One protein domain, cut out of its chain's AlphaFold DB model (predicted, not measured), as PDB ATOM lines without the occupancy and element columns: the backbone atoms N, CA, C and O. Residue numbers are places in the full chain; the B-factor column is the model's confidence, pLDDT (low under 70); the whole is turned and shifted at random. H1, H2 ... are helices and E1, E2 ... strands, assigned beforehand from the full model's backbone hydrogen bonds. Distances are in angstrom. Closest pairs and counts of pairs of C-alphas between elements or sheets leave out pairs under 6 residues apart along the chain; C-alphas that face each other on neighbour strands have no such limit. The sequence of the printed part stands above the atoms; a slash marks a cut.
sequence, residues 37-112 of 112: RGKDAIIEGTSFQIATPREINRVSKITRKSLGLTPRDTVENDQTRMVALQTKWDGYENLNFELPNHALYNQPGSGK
ATOM      1  N   ARG A  37     196.446 202.468 153.730       95.19
ATOM      2  CA  ARG A  37     195.340 202.014 152.867       95.19
ATOM      3  C   ARG A  37     195.807 201.048 151.784       95.19
ATOM      4  O   ARG A  37     196.594 201.409 150.912       95.19
ATOM      5  N   GLY A  38     195.275 199.831 151.806       96.94
ATOM      6  CA  GLY A  38     195.405 198.913 150.681       96.94
ATOM      7  C   GLY A  38     194.376 199.186 149.589       96.94
ATOM      8  O   GLY A  38     193.392 199.890 149.810       96.94
ATOM      9  N   LYS A  39     194.625 198.630 148.406       98.00
ATOM     10  CA  LYS A  39     193.599 198.442 147.382       98.00
ATOM     11  C   LYS A  39     192.986 197.056 147.517       98.00
ATOM     12  O   LYS A  39     193.643 196.156 148.044       98.00
ATOM     13  N   ASP A  40     191.775 196.887 147.015       98.12
ATOM     14  CA  ASP A  40     191.054 195.628 147.148       98.12
ATOM     15  C   ASP A  40     191.707 194.522 146.311       98.12
ATOM     16  O   ASP A  40     192.257 194.752 145.231       98.12
ATOM     17  N   ALA A  41     191.682 193.304 146.835       98.00
ATOM     18  CA  ALA A  41     192.218 192.128 146.173       98.00
ATOM     19  C   ALA A  41     191.378 190.897 146.506       98.00
ATOM     20  O   ALA A  41     190.834 190.775 147.603       98.00
ATOM     21  N   ILE A  42     191.313 189.967 145.563       97.38
ATOM     22  CA  ILE A  42     190.747 188.637 145.736       97.38
ATOM     23  C   ILE A  42     191.886 187.641 145.551       97.38
ATOM     24  O   ILE A  42     192.500 187.585 144.486       97.38
ATOM     25  N   ILE A  43     192.150 186.854 146.588       95.62
ATOM     26  CA  ILE A  43     193.096 185.737 146.560       95.62
ATOM     27  C   ILE A  43     192.287 184.497 146.922       95.62
ATOM     28  O   ILE A  43     191.674 184.456 147.986       95.62
ATOM     29  N   GLU A  44     192.215 183.529 146.005       91.75
ATOM     30  CA  GLU A  44     191.440 182.286 146.183       91.75
ATOM     31  C   GLU A  44     189.994 182.528 146.659       91.75
ATOM     32  O   GLU A  44     189.493 181.892 147.584       91.75
ATOM     33  N   GLY A  45     189.317 183.507 146.053       93.19
ATOM     34  CA  GLY A  45     187.933 183.859 146.395       93.19
ATOM     35  C   GLY A  45     187.760 184.605 147.724       93.19
ATOM     36  O   GLY A  45     186.639 184.972 148.063       93.19
ATOM     37  N   THR A  46     188.843 184.874 148.456       95.25
ATOM     38  CA  THR A  46     188.825 185.608 149.727       95.25
ATOM     39  C   THR A  46     189.275 187.054 149.527       95.25
ATOM     40  O   THR A  46     190.209 187.323 148.773       95.25
ATOM     41  N   SER A  47     188.609 187.995 150.203       96.81
ATOM     42  CA  SER A  47     188.902 189.428 150.109       96.81
ATOM     43  C   SER A  47     190.075 189.847 150.995       96.81
ATOM     44  O   SER A  47     190.097 189.574 152.195       96.81
ATOM     45  N   PHE A  48     191.008 190.588 150.404       96.94
ATOM     46  CA  PHE A  48     192.177 191.175 151.050       96.94
ATOM     47  C   PHE A  48     192.318 192.652 150.679       96.94
ATOM     48  O   PHE A  48     191.706 193.136 149.728       96.94
ATOM     49  N   GLN A  49     193.185 193.356 151.409       97.31
ATOM     50  CA  GLN A  49     193.681 194.665 151.006       97.31
ATOM     51  C   GLN A  49     195.198 194.636 150.842       97.31
ATOM     52  O   GLN A  49     195.929 194.322 151.780       97.31
ATOM     53  N   ILE A  50     195.671 195.009 149.653       97.38
ATOM     54  CA  ILE A  50     197.092 195.039 149.308       97.38
ATOM     55  C   ILE A  50     197.539 196.491 149.163       97.38
ATOM     56  O   ILE A  50     197.117 197.223 148.267       97.38
ATOM     57  N   ALA A  51     198.416 196.938 150.058       97.31
ATOM     58  CA  ALA A  51     199.041 198.251 149.945       97.31
ATOM     59  C   ALA A  51     200.085 198.277 148.824       97.31
ATOM     60  O   ALA A  51     200.963 197.417 148.736       97.31
ATOM     61  N   THR A  52     199.995 199.304 147.983       96.50
ATOM     62  CA  THR A  52     200.945 199.526 146.886       96.50
ATOM     63  C   THR A  52     202.315 199.967 147.420       96.50
ATOM     64  O   THR A  52     202.382 200.571 148.496       96.50
ATOM     65  N   PRO A  53     203.410 199.779 146.655       97.00
ATOM     66  CA  PRO A  53     204.725 200.308 147.023       97.00
ATOM     67  C   PRO A  53     204.705 201.807 147.341       97.00
ATOM     68  O   PRO A  53     205.340 202.253 148.293       97.00
ATOM     69  N   ARG A  54     203.908 202.591 146.601       96.06
ATOM     70  CA  ARG A  54     203.728 204.027 146.855       96.06
ATOM     71  C   ARG A  54     203.179 204.297 148.255       96.06
ATOM     72  O   ARG A  54     203.682 205.187 148.935       96.06
ATOM     73  N   GLU A  55     202.163 203.552 148.676       97.50
ATOM     74  CA  GLU A  55     201.544 203.733 149.989       97.50
ATOM     75  C   GLU A  55     202.472 203.283 151.123       97.50
ATOM     76  O   GLU A  55     202.637 204.005 152.108       97.50
ATOM     77  N   ILE A  56     203.139 202.136 150.958       97.62
ATOM     78  CA  ILE A  56     204.150 201.650 151.909       97.62
ATOM     79  C   ILE A  56     205.250 202.703 152.086       97.62
ATOM     80  O   ILE A  56     205.601 203.054 153.214       97.62
ATOM     81  N   ASN A  57     205.754 203.265 150.983       97.44
ATOM     82  CA  ASN A  57     206.769 204.314 151.023       97.44
ATOM     83  C   ASN A  57     206.241 205.593 151.691       97.44
ATOM     84  O   ASN A  57     206.958 206.196 152.487       97.44
ATOM     85  N   ARG A  58     204.993 206.001 151.422       97.44
ATOM     86  CA  ARG A  58     204.376 207.185 152.045       97.44
ATOM     87  C   ARG A  58     204.324 207.053 153.568       97.44
ATOM     88  O   ARG A  58     204.844 207.926 154.261       97.44
ATOM     89  N   VAL A  59     203.745 205.966 154.083       96.81
ATOM     90  CA  VAL A  59     203.619 205.746 155.534       96.81
ATOM     91  C   VAL A  59     204.993 205.556 156.176       96.81
ATOM     92  O   VAL A  59     205.277 206.188 157.188       96.81
ATOM     93  N   SER A  60     205.897 204.803 155.538       97.12
ATOM     94  CA  SER A  60     207.283 204.651 156.001       97.12
ATOM     95  C   SER A  60     207.999 205.997 156.145       97.12
ATOM     96  O   SER A  60     208.633 206.254 157.169       97.12
ATOM     97  N   LYS A  61     207.864 206.906 155.168       97.56
ATOM     98  CA  LYS A  61     208.445 208.256 155.244       97.56
ATOM     99  C   LYS A  61     207.886 209.056 156.420       97.56
ATOM    100  O   LYS A  61     208.668 209.680 157.135       97.56
ATOM    101  N   ILE A  62     206.569 209.018 156.639       96.75
ATOM    102  CA  ILE A  62     205.914 209.717 157.755       96.75
ATOM    103  C   ILE A  62     206.425 209.176 159.097       96.75
ATOM    104  O   ILE A  62     206.922 209.952 159.911       96.75
ATOM    105  N   THR A  63     206.395 207.855 159.293       96.00
ATOM    106  CA  THR A  63     206.840 207.206 160.538       96.00
ATOM    107  C   THR A  63     208.325 207.440 160.811       96.00
ATOM    108  O   THR A  63     208.725 207.714 161.939       96.00
ATOM    109  N   ARG A  64     209.185 207.370 159.787       97.69
ATOM    110  CA  ARG A  64     210.620 207.631 159.968       97.69
ATOM    111  C   ARG A  64     210.874 209.084 160.347       97.69
ATOM    112  O   ARG A  64     211.622 209.331 161.287       97.69
ATOM    113  N   LYS A  65     210.198 210.029 159.688       96.62
ATOM    114  CA  LYS A  65     210.306 211.455 160.014       96.62
ATOM    115  C   LYS A  65     209.834 211.754 161.440       96.62
ATOM    116  O   LYS A  65     210.503 212.519 162.126       96.62
ATOM    117  N   SER A  66     208.746 211.134 161.912       94.69
ATOM    118  CA  SER A  66     208.266 211.328 163.293       94.69
ATOM    119  C   SER A  66     209.225 210.776 164.350       94.69
ATOM    120  O   SER A  66     209.229 211.257 165.476       94.69
ATOM    121  N   LEU A  67     210.053 209.792 163.990       96.06
ATOM    122  CA  LEU A  67     211.100 209.227 164.846       96.06
ATOM    123  C   LEU A  67     212.457 209.943 164.698       96.06
ATOM    124  O   LEU A  67     213.447 209.489 165.263       96.06
ATOM    125  N   GLY A  68     212.540 211.022 163.906       97.06
ATOM    126  CA  GLY A  68     213.801 211.719 163.623       97.06
ATOM    127  C   GLY A  68     214.781 210.920 162.751       97.06
ATOM    128  O   GLY A  68     215.964 211.243 162.691       97.06
ATOM    129  N   LEU A  69     214.310 209.873 162.071       98.12
ATOM    130  CA  LEU A  69     215.122 209.014 161.213       98.12
ATOM    131  C   LEU A  69     215.123 209.524 159.768       98.12
ATOM    132  O   LEU A  69     214.103 209.989 159.255       98.12
ATOM    133  N   THR A  70     216.240 209.331 159.059       97.50
ATOM    134  CA  THR A  70     216.344 209.661 157.629       97.50
ATOM    135  C   THR A  70     215.277 208.909 156.824       97.50
ATOM    136  O   THR A  70     215.226 207.673 156.923       97.50
ATOM    137  N   PRO A  71     214.432 209.594 156.030       96.62
ATOM    138  CA  PRO A  71     213.439 208.949 155.174       96.62
ATOM    139  C   PRO A  71     214.077 207.968 154.185       96.62
ATOM    140  O   PRO A  71     215.224 208.136 153.783       96.62
ATOM    141  N   ARG A  72     213.325 206.939 153.786       92.88
ATOM    142  CA  ARG A  72     213.713 206.043 152.690       92.88
ATOM    143  C   ARG A  72     212.825 206.308 151.490       92.88
ATOM    144  O   ARG A  72     211.613 206.443 151.649       92.88
ATOM    145  N   ASP A  73     213.426 206.364 150.309       89.88
ATOM    146  CA  ASP A  73     212.675 206.548 149.067       89.88
ATOM    147  C   ASP A  73     212.012 205.265 148.588       89.88
ATOM    148  O   ASP A  73     210.891 205.321 148.082       89.88
ATOM    149  N   THR A  74     212.648 204.128 148.869       94.50
ATOM    150  CA  THR A  74     212.149 202.799 148.526       94.50
ATOM    151  C   THR A  74     212.208 201.887 149.746       94.50
ATOM    152  O   THR A  74     213.233 201.785 150.425       94.50
ATOM    153  N   VAL A  75     211.092 201.226 150.035       95.31
ATOM    154  CA  VAL A  75     210.999 200.093 150.952       95.31
ATOM    155  C   VAL A  75     210.845 198.837 150.111       95.31
ATOM    156  O   VAL A  75     209.907 198.736 149.328       95.31
ATOM    157  N   GLU A  76     211.748 197.883 150.299       95.69
ATOM    158  CA  GLU A  76     211.662 196.567 149.674       95.69
ATOM    159  C   GLU A  76     211.254 195.530 150.716       95.69
ATOM    160  O   GLU A  76     211.905 195.358 151.746       95.69
ATOM    161  N   ASN A  77     210.152 194.848 150.442       93.94
ATOM    162  CA  ASN A  77     209.643 193.720 151.208       93.94
ATOM    163  C   ASN A  77     208.873 192.761 150.287       93.94
ATOM    164  O   ASN A  77     208.679 193.035 149.098       93.94
ATOM    165  N   ASP A  78     208.400 191.652 150.841       93.25
ATOM    166  CA  ASP A  78     207.721 190.624 150.052       93.25
ATOM    167  C   ASP A  78     206.447 191.143 149.384       93.25
ATOM    168  O   ASP A  78     206.210 190.850 148.218       93.25
ATOM    169  N   GLN A  79     205.685 192.020 150.040       93.38
ATOM    170  CA  GLN A  79     204.496 192.616 149.430       93.38
ATOM    171  C   GLN A  79     204.838 193.498 148.225       93.38
ATOM    172  O   GLN A  79     204.190 193.390 147.188       93.38
ATOM    173  N   THR A  80     205.873 194.339 148.312       96.06
ATOM    174  CA  THR A  80     206.306 195.159 147.167       96.06
ATOM    175  C   THR A  80     206.789 194.309 145.996       96.06
ATOM    176  O   THR A  80     206.510 194.654 144.849       96.06
ATOM    177  N   ARG A  81     207.439 193.172 146.277       95.38
ATOM    178  CA  ARG A  81     207.860 192.203 145.258       95.38
ATOM    179  C   ARG A  81     206.654 191.514 144.625       95.38
ATOM    180  O   ARG A  81     206.563 191.470 143.408       95.38
ATOM    181  N   MET A  82     205.695 191.051 145.427       94.81
ATOM    182  CA  MET A  82     204.469 190.421 144.925       94.81
ATOM    183  C   MET A  82     203.625 191.377 144.079       94.81
ATOM    184  O   MET A  82     203.111 190.971 143.042       94.81
ATOM    185  N   VAL A  83     203.515 192.650 144.476       96.19
ATOM    186  CA  VAL A  83     202.823 193.670 143.671       96.19
ATOM    187  C   VAL A  83     203.542 193.899 142.340       96.19
ATOM    188  O   VAL A  83     202.881 194.031 141.317       96.19
ATOM    189  N   ALA A  84     204.878 193.905 142.326       95.69
ATOM    190  CA  ALA A  84     205.657 194.067 141.096       95.69
ATOM    191  C   ALA A  84     205.506 192.895 140.107       95.69
ATOM    192  O   ALA A  84     205.768 193.072 138.922       95.69
ATOM    193  N   LEU A  85     205.076 191.720 140.578       95.50
ATOM    194  CA  LEU A  85     204.783 190.557 139.734       95.50
ATOM    195  C   LEU A  85     203.376 190.600 139.118       95.50
ATOM    196  O   LEU A  85     203.091 189.827 138.206       95.50
ATOM    197  N   GLN A  86     202.494 191.481 139.597       96.00
ATOM    198  CA  GLN A  86     201.138 191.567 139.066       96.00
ATOM    199  C   GLN A  86     201.140 192.201 137.676       96.00
ATOM    200  O   GLN A  86     201.712 193.268 137.462       96.00
ATOM    201  N   THR A  87     200.438 191.568 136.738       95.12
ATOM    202  CA  THR A  87     200.291 192.077 135.363       95.12
ATOM    203  C   THR A  87     198.909 192.657 135.080       95.12
ATOM    204  O   THR A  87     198.777 193.516 134.212       95.12
ATOM    205  N   LYS A  88     197.881 192.197 135.804       95.50
ATOM    206  CA  LYS A  88     196.478 192.585 135.587       95.50
ATOM    207  C   LYS A  88     195.838 193.270 136.785       95.50
ATOM    208  O   LYS A  88     194.956 194.094 136.592       95.50
ATOM    209  N   TRP A  89     196.252 192.926 138.003       97.50
ATOM    210  CA  TRP A  89     195.653 193.478 139.212       97.50
ATOM    211  C   TRP A  89     195.856 194.996 139.298       97.50
ATOM    212  O   TRP A  89     196.987 195.485 139.270       97.50
ATOM    213  N   ASP A  90     194.761 195.735 139.460       95.62
ATOM    214  CA  ASP A  90     194.769 197.187 139.674       95.62
ATOM    215  C   ASP A  90     194.087 197.604 140.982       95.62
ATOM    216  O   ASP A  90     194.285 198.743 141.430       95.62
ATOM    217  N   GLY A  91     193.354 196.675 141.604       95.88
ATOM    218  CA  GLY A  91     192.618 196.846 142.848       95.88
ATOM    219  C   GLY A  91     191.366 197.723 142.749       95.88
ATOM    220  O   GLY A  91     190.945 198.273 143.764       95.88
ATOM    221  N   TYR A  92     190.807 197.867 141.542       94.31
ATOM    222  CA  TYR A  92     189.544 198.552 141.256       94.31
ATOM    223  C   TYR A  92     188.642 197.703 140.352       94.31
ATOM    224  O   TYR A  92     187.603 197.225 140.794       94.31
ATOM    225  N   GLU A  93     189.048 197.505 139.097       96.12
ATOM    226  CA  GLU A  93     188.308 196.724 138.099       96.12
ATOM    227  C   GLU A  93     188.823 195.282 138.068       96.12
ATOM    228  O   GLU A  93     188.050 194.331 137.952       96.12
ATOM    229  N   ASN A  94     190.136 195.115 138.244       97.25
ATOM    230  CA  ASN A  94     190.813 193.831 138.263       97.25
ATOM    231  C   ASN A  94     191.262 193.509 139.689       97.25
ATOM    232  O   ASN A  94     192.309 193.971 140.157       97.25
ATOM    233  N   LEU A  95     190.449 192.708 140.381       97.62
ATOM    234  CA  LEU A  95     190.651 192.389 141.797       97.62
ATOM    235  C   LEU A  95     191.462 191.115 142.036       97.62
ATOM    236  O   LEU A  95     192.032 190.972 143.111       97.62
ATOM    237  N   ASN A  96     191.555 190.201 141.070       97.19
ATOM    238  CA  ASN A  96     192.304 188.956 141.260       97.19
ATOM    239  C   ASN A  96     193.793 189.251 141.449       97.19
ATOM    240  O   ASN A  96     194.420 189.835 140.567       97.19
ATOM    241  N   PHE A  97     194.338 188.838 142.591       96.50
ATOM    242  CA  PHE A  97     195.746 188.988 142.929       96.50
ATOM    243  C   PHE A  97     196.410 187.613 142.918       96.50
ATOM    244  O   PHE A  97     196.013 186.710 143.654       96.50
ATOM    245  N   GLU A  98     197.415 187.446 142.066       94.69
ATOM    246  CA  GLU A  98     198.079 186.162 141.863       94.69
ATOM    247  C   GLU A  98     199.264 186.027 142.819       94.69
ATOM    248  O   GLU A  98     200.182 186.853 142.819       94.69
ATOM    249  N   LEU A  99     199.255 184.983 143.650       93.06
ATOM    250  CA  LEU A  99     200.403 184.664 144.491       93.06
ATOM    251  C   LEU A  99     201.523 184.018 143.653       93.06
ATOM    252  O   LEU A  99     201.238 183.239 142.738       93.06
ATOM    253  N   PRO A 100     202.806 184.299 143.961       90.44
ATOM    254  CA  PRO A 100     203.933 183.716 143.237       90.44
ATOM    255  C   PRO A 100     203.914 182.187 143.266       90.44
ATOM    256  O   PRO A 100     203.508 181.590 144.262       90.44
ATOM    257  N   ASN A 101     204.397 181.556 142.193       89.25
ATOM    258  CA  ASN A 101     204.542 180.097 142.078       89.25
ATOM    259  C   ASN A 101     203.253 179.303 142.360       89.25
ATOM    260  O   ASN A 101     203.324 178.162 142.810       89.25
ATOM    261  N   HIS A 102     202.074 179.893 142.132       84.12
ATOM    262  CA  HIS A 102     200.787 179.284 142.490       84.12
ATOM    263  C   HIS A 102     200.690 178.908 143.981       84.12
ATOM    264  O   HIS A 102     200.060 177.911 144.338       84.12
ATOM    265  N   ALA A 103     201.338 179.686 144.856       89.88
ATOM    266  CA  ALA A 103     201.181 179.537 146.294       89.88
ATOM    267  C   ALA A 103     199.714 179.712 146.703       89.88
ATOM    268  O   ALA A 103     198.963 180.457 146.070       89.88
ATOM    269  N   LEU A 104     199.345 179.039 147.791       89.06
ATOM    270  CA  LEU A 104     198.032 179.124 148.405       89.06
ATOM    271  C   LEU A 104     198.109 179.922 149.709       89.06
ATOM    272  O   LEU A 104     198.961 179.646 150.560       89.06
ATOM    273  N   TYR A 105     197.214 180.893 149.897       87.88
ATOM    274  CA  TYR A 105     197.319 181.858 151.002       87.88
ATOM    275  C   TYR A 105     197.201 181.210 152.390       87.88
ATOM    276  O   TYR A 105     197.740 181.729 153.369       87.88
ATOM    277  N   ASN A 106     196.490 180.086 152.490       88.19
ATOM    278  CA  ASN A 106     196.204 179.380 153.740       88.19
ATOM    279  C   ASN A 106     196.986 178.066 153.896       88.19
ATOM    280  O   ASN A 106     196.742 177.326 154.852       88.19
ATOM    281  N   GLN A 107     197.939 177.785 153.002       90.81
ATOM    282  CA  GLN A 107     198.761 176.581 153.060       90.81
ATOM    283  C   GLN A 107     200.247 176.945 153.172       90.81
ATOM    284  O   GLN A 107     200.896 177.245 152.163       90.81
ATOM    285  N   PRO A 108     200.824 176.897 154.387       84.94
ATOM    286  CA  PRO A 108     202.241 177.168 154.595       84.94
ATOM    287  C   PRO A 108     203.135 176.272 153.733       84.94
ATOM    288  O   PRO A 108     202.947 175.058 153.667       84.94
ATOM    289  N   GLY A 109     204.142 176.871 153.095       82.25
ATOM    290  CA  GLY A 109     205.097 176.152 152.247       82.25
ATOM    291  C   GLY A 109     204.582 175.781 150.853       82.25
ATOM    292  O   GLY A 109     205.291 175.070 150.142       82.25
ATOM    293  N   SER A 110     203.393 176.248 150.465       81.94
ATOM    294  CA  SER A 110     202.930 176.228 149.074       81.94
ATOM    295  C   SER A 110     203.777 177.163 148.190       81.94
ATOM    296  O   SER A 110     204.412 178.094 148.688       81.94
ATOM    297  N   GLY A 111     203.823 176.895 146.880       76.00
ATOM    298  CA  GLY A 111     204.593 177.701 145.922       76.00
ATOM    299  C   GLY A 111     206.114 177.496 145.955       76.00
ATOM    300  O   GLY A 111     206.866 178.432 145.666       76.00
ATOM    301  N   LYS A 112     206.560 176.291 146.333       70.94
ATOM    302  CA  LYS A 112     207.940 175.818 146.134       70.94
ATOM    303  C   LYS A 112     208.147 175.264 144.733       70.94
ATOM    304  O   LYS A 112     207.206 174.611 144.233       70.94
TER     305      LYS A 112
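Overview. This is residues 37 to 112 of the 112 residues of the protein "Transcriptional regulator" of Lactobacillus reuteri (UniProt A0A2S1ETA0). A two-stranded hairpin, E1 and E2, leads at one end into a longer helix, H1; the chain then folds back to a short helix, H2, near the start of H1, and a long unnamed stretch follows. The 76 printed residues run E1, E2, H1, H2, an antiparallel pair and two helices, mixed in class, with 31 residues in named elements, under half. The whole is loose, radius of gyration of the C-alphas 14.3 A, spanning 41 by 29 by 19 A.

Arrangement. E1, residues 39 to 43, and E2, residues 46 to 50, form a hairpin, antiparallel at 141 degrees; N 41 and O 48 are within hydrogen-bond range at 2.9 A. H1, residues 53 to 66, and H2, residues 78 to 84, are close but not clearly touching, closest C-alphas Pro 53 and Thr 80, 5.4 A, at a steep tilt of 44 degrees, opposite ways. E1 is apart from both helices. In H1 and H2 every O i to N i+4 pair is within hydrogen-bond range.

Along the chain. E1 spans 12.7 A from C-alpha 39 at (193.599, 198.442, 147.382), E2 12.5 A, H1 20.0 A, and H2 9.8 A to C-alpha 84 at (205.657, 194.067, 141.096).

Size, cuts and confidence. The C-alphas farthest apart, Gly 45 and Gly 68, are 41.7 A apart. The printed part has no cut; the link H1 to H2 is long. No printed residue is under 70 in pLDDT.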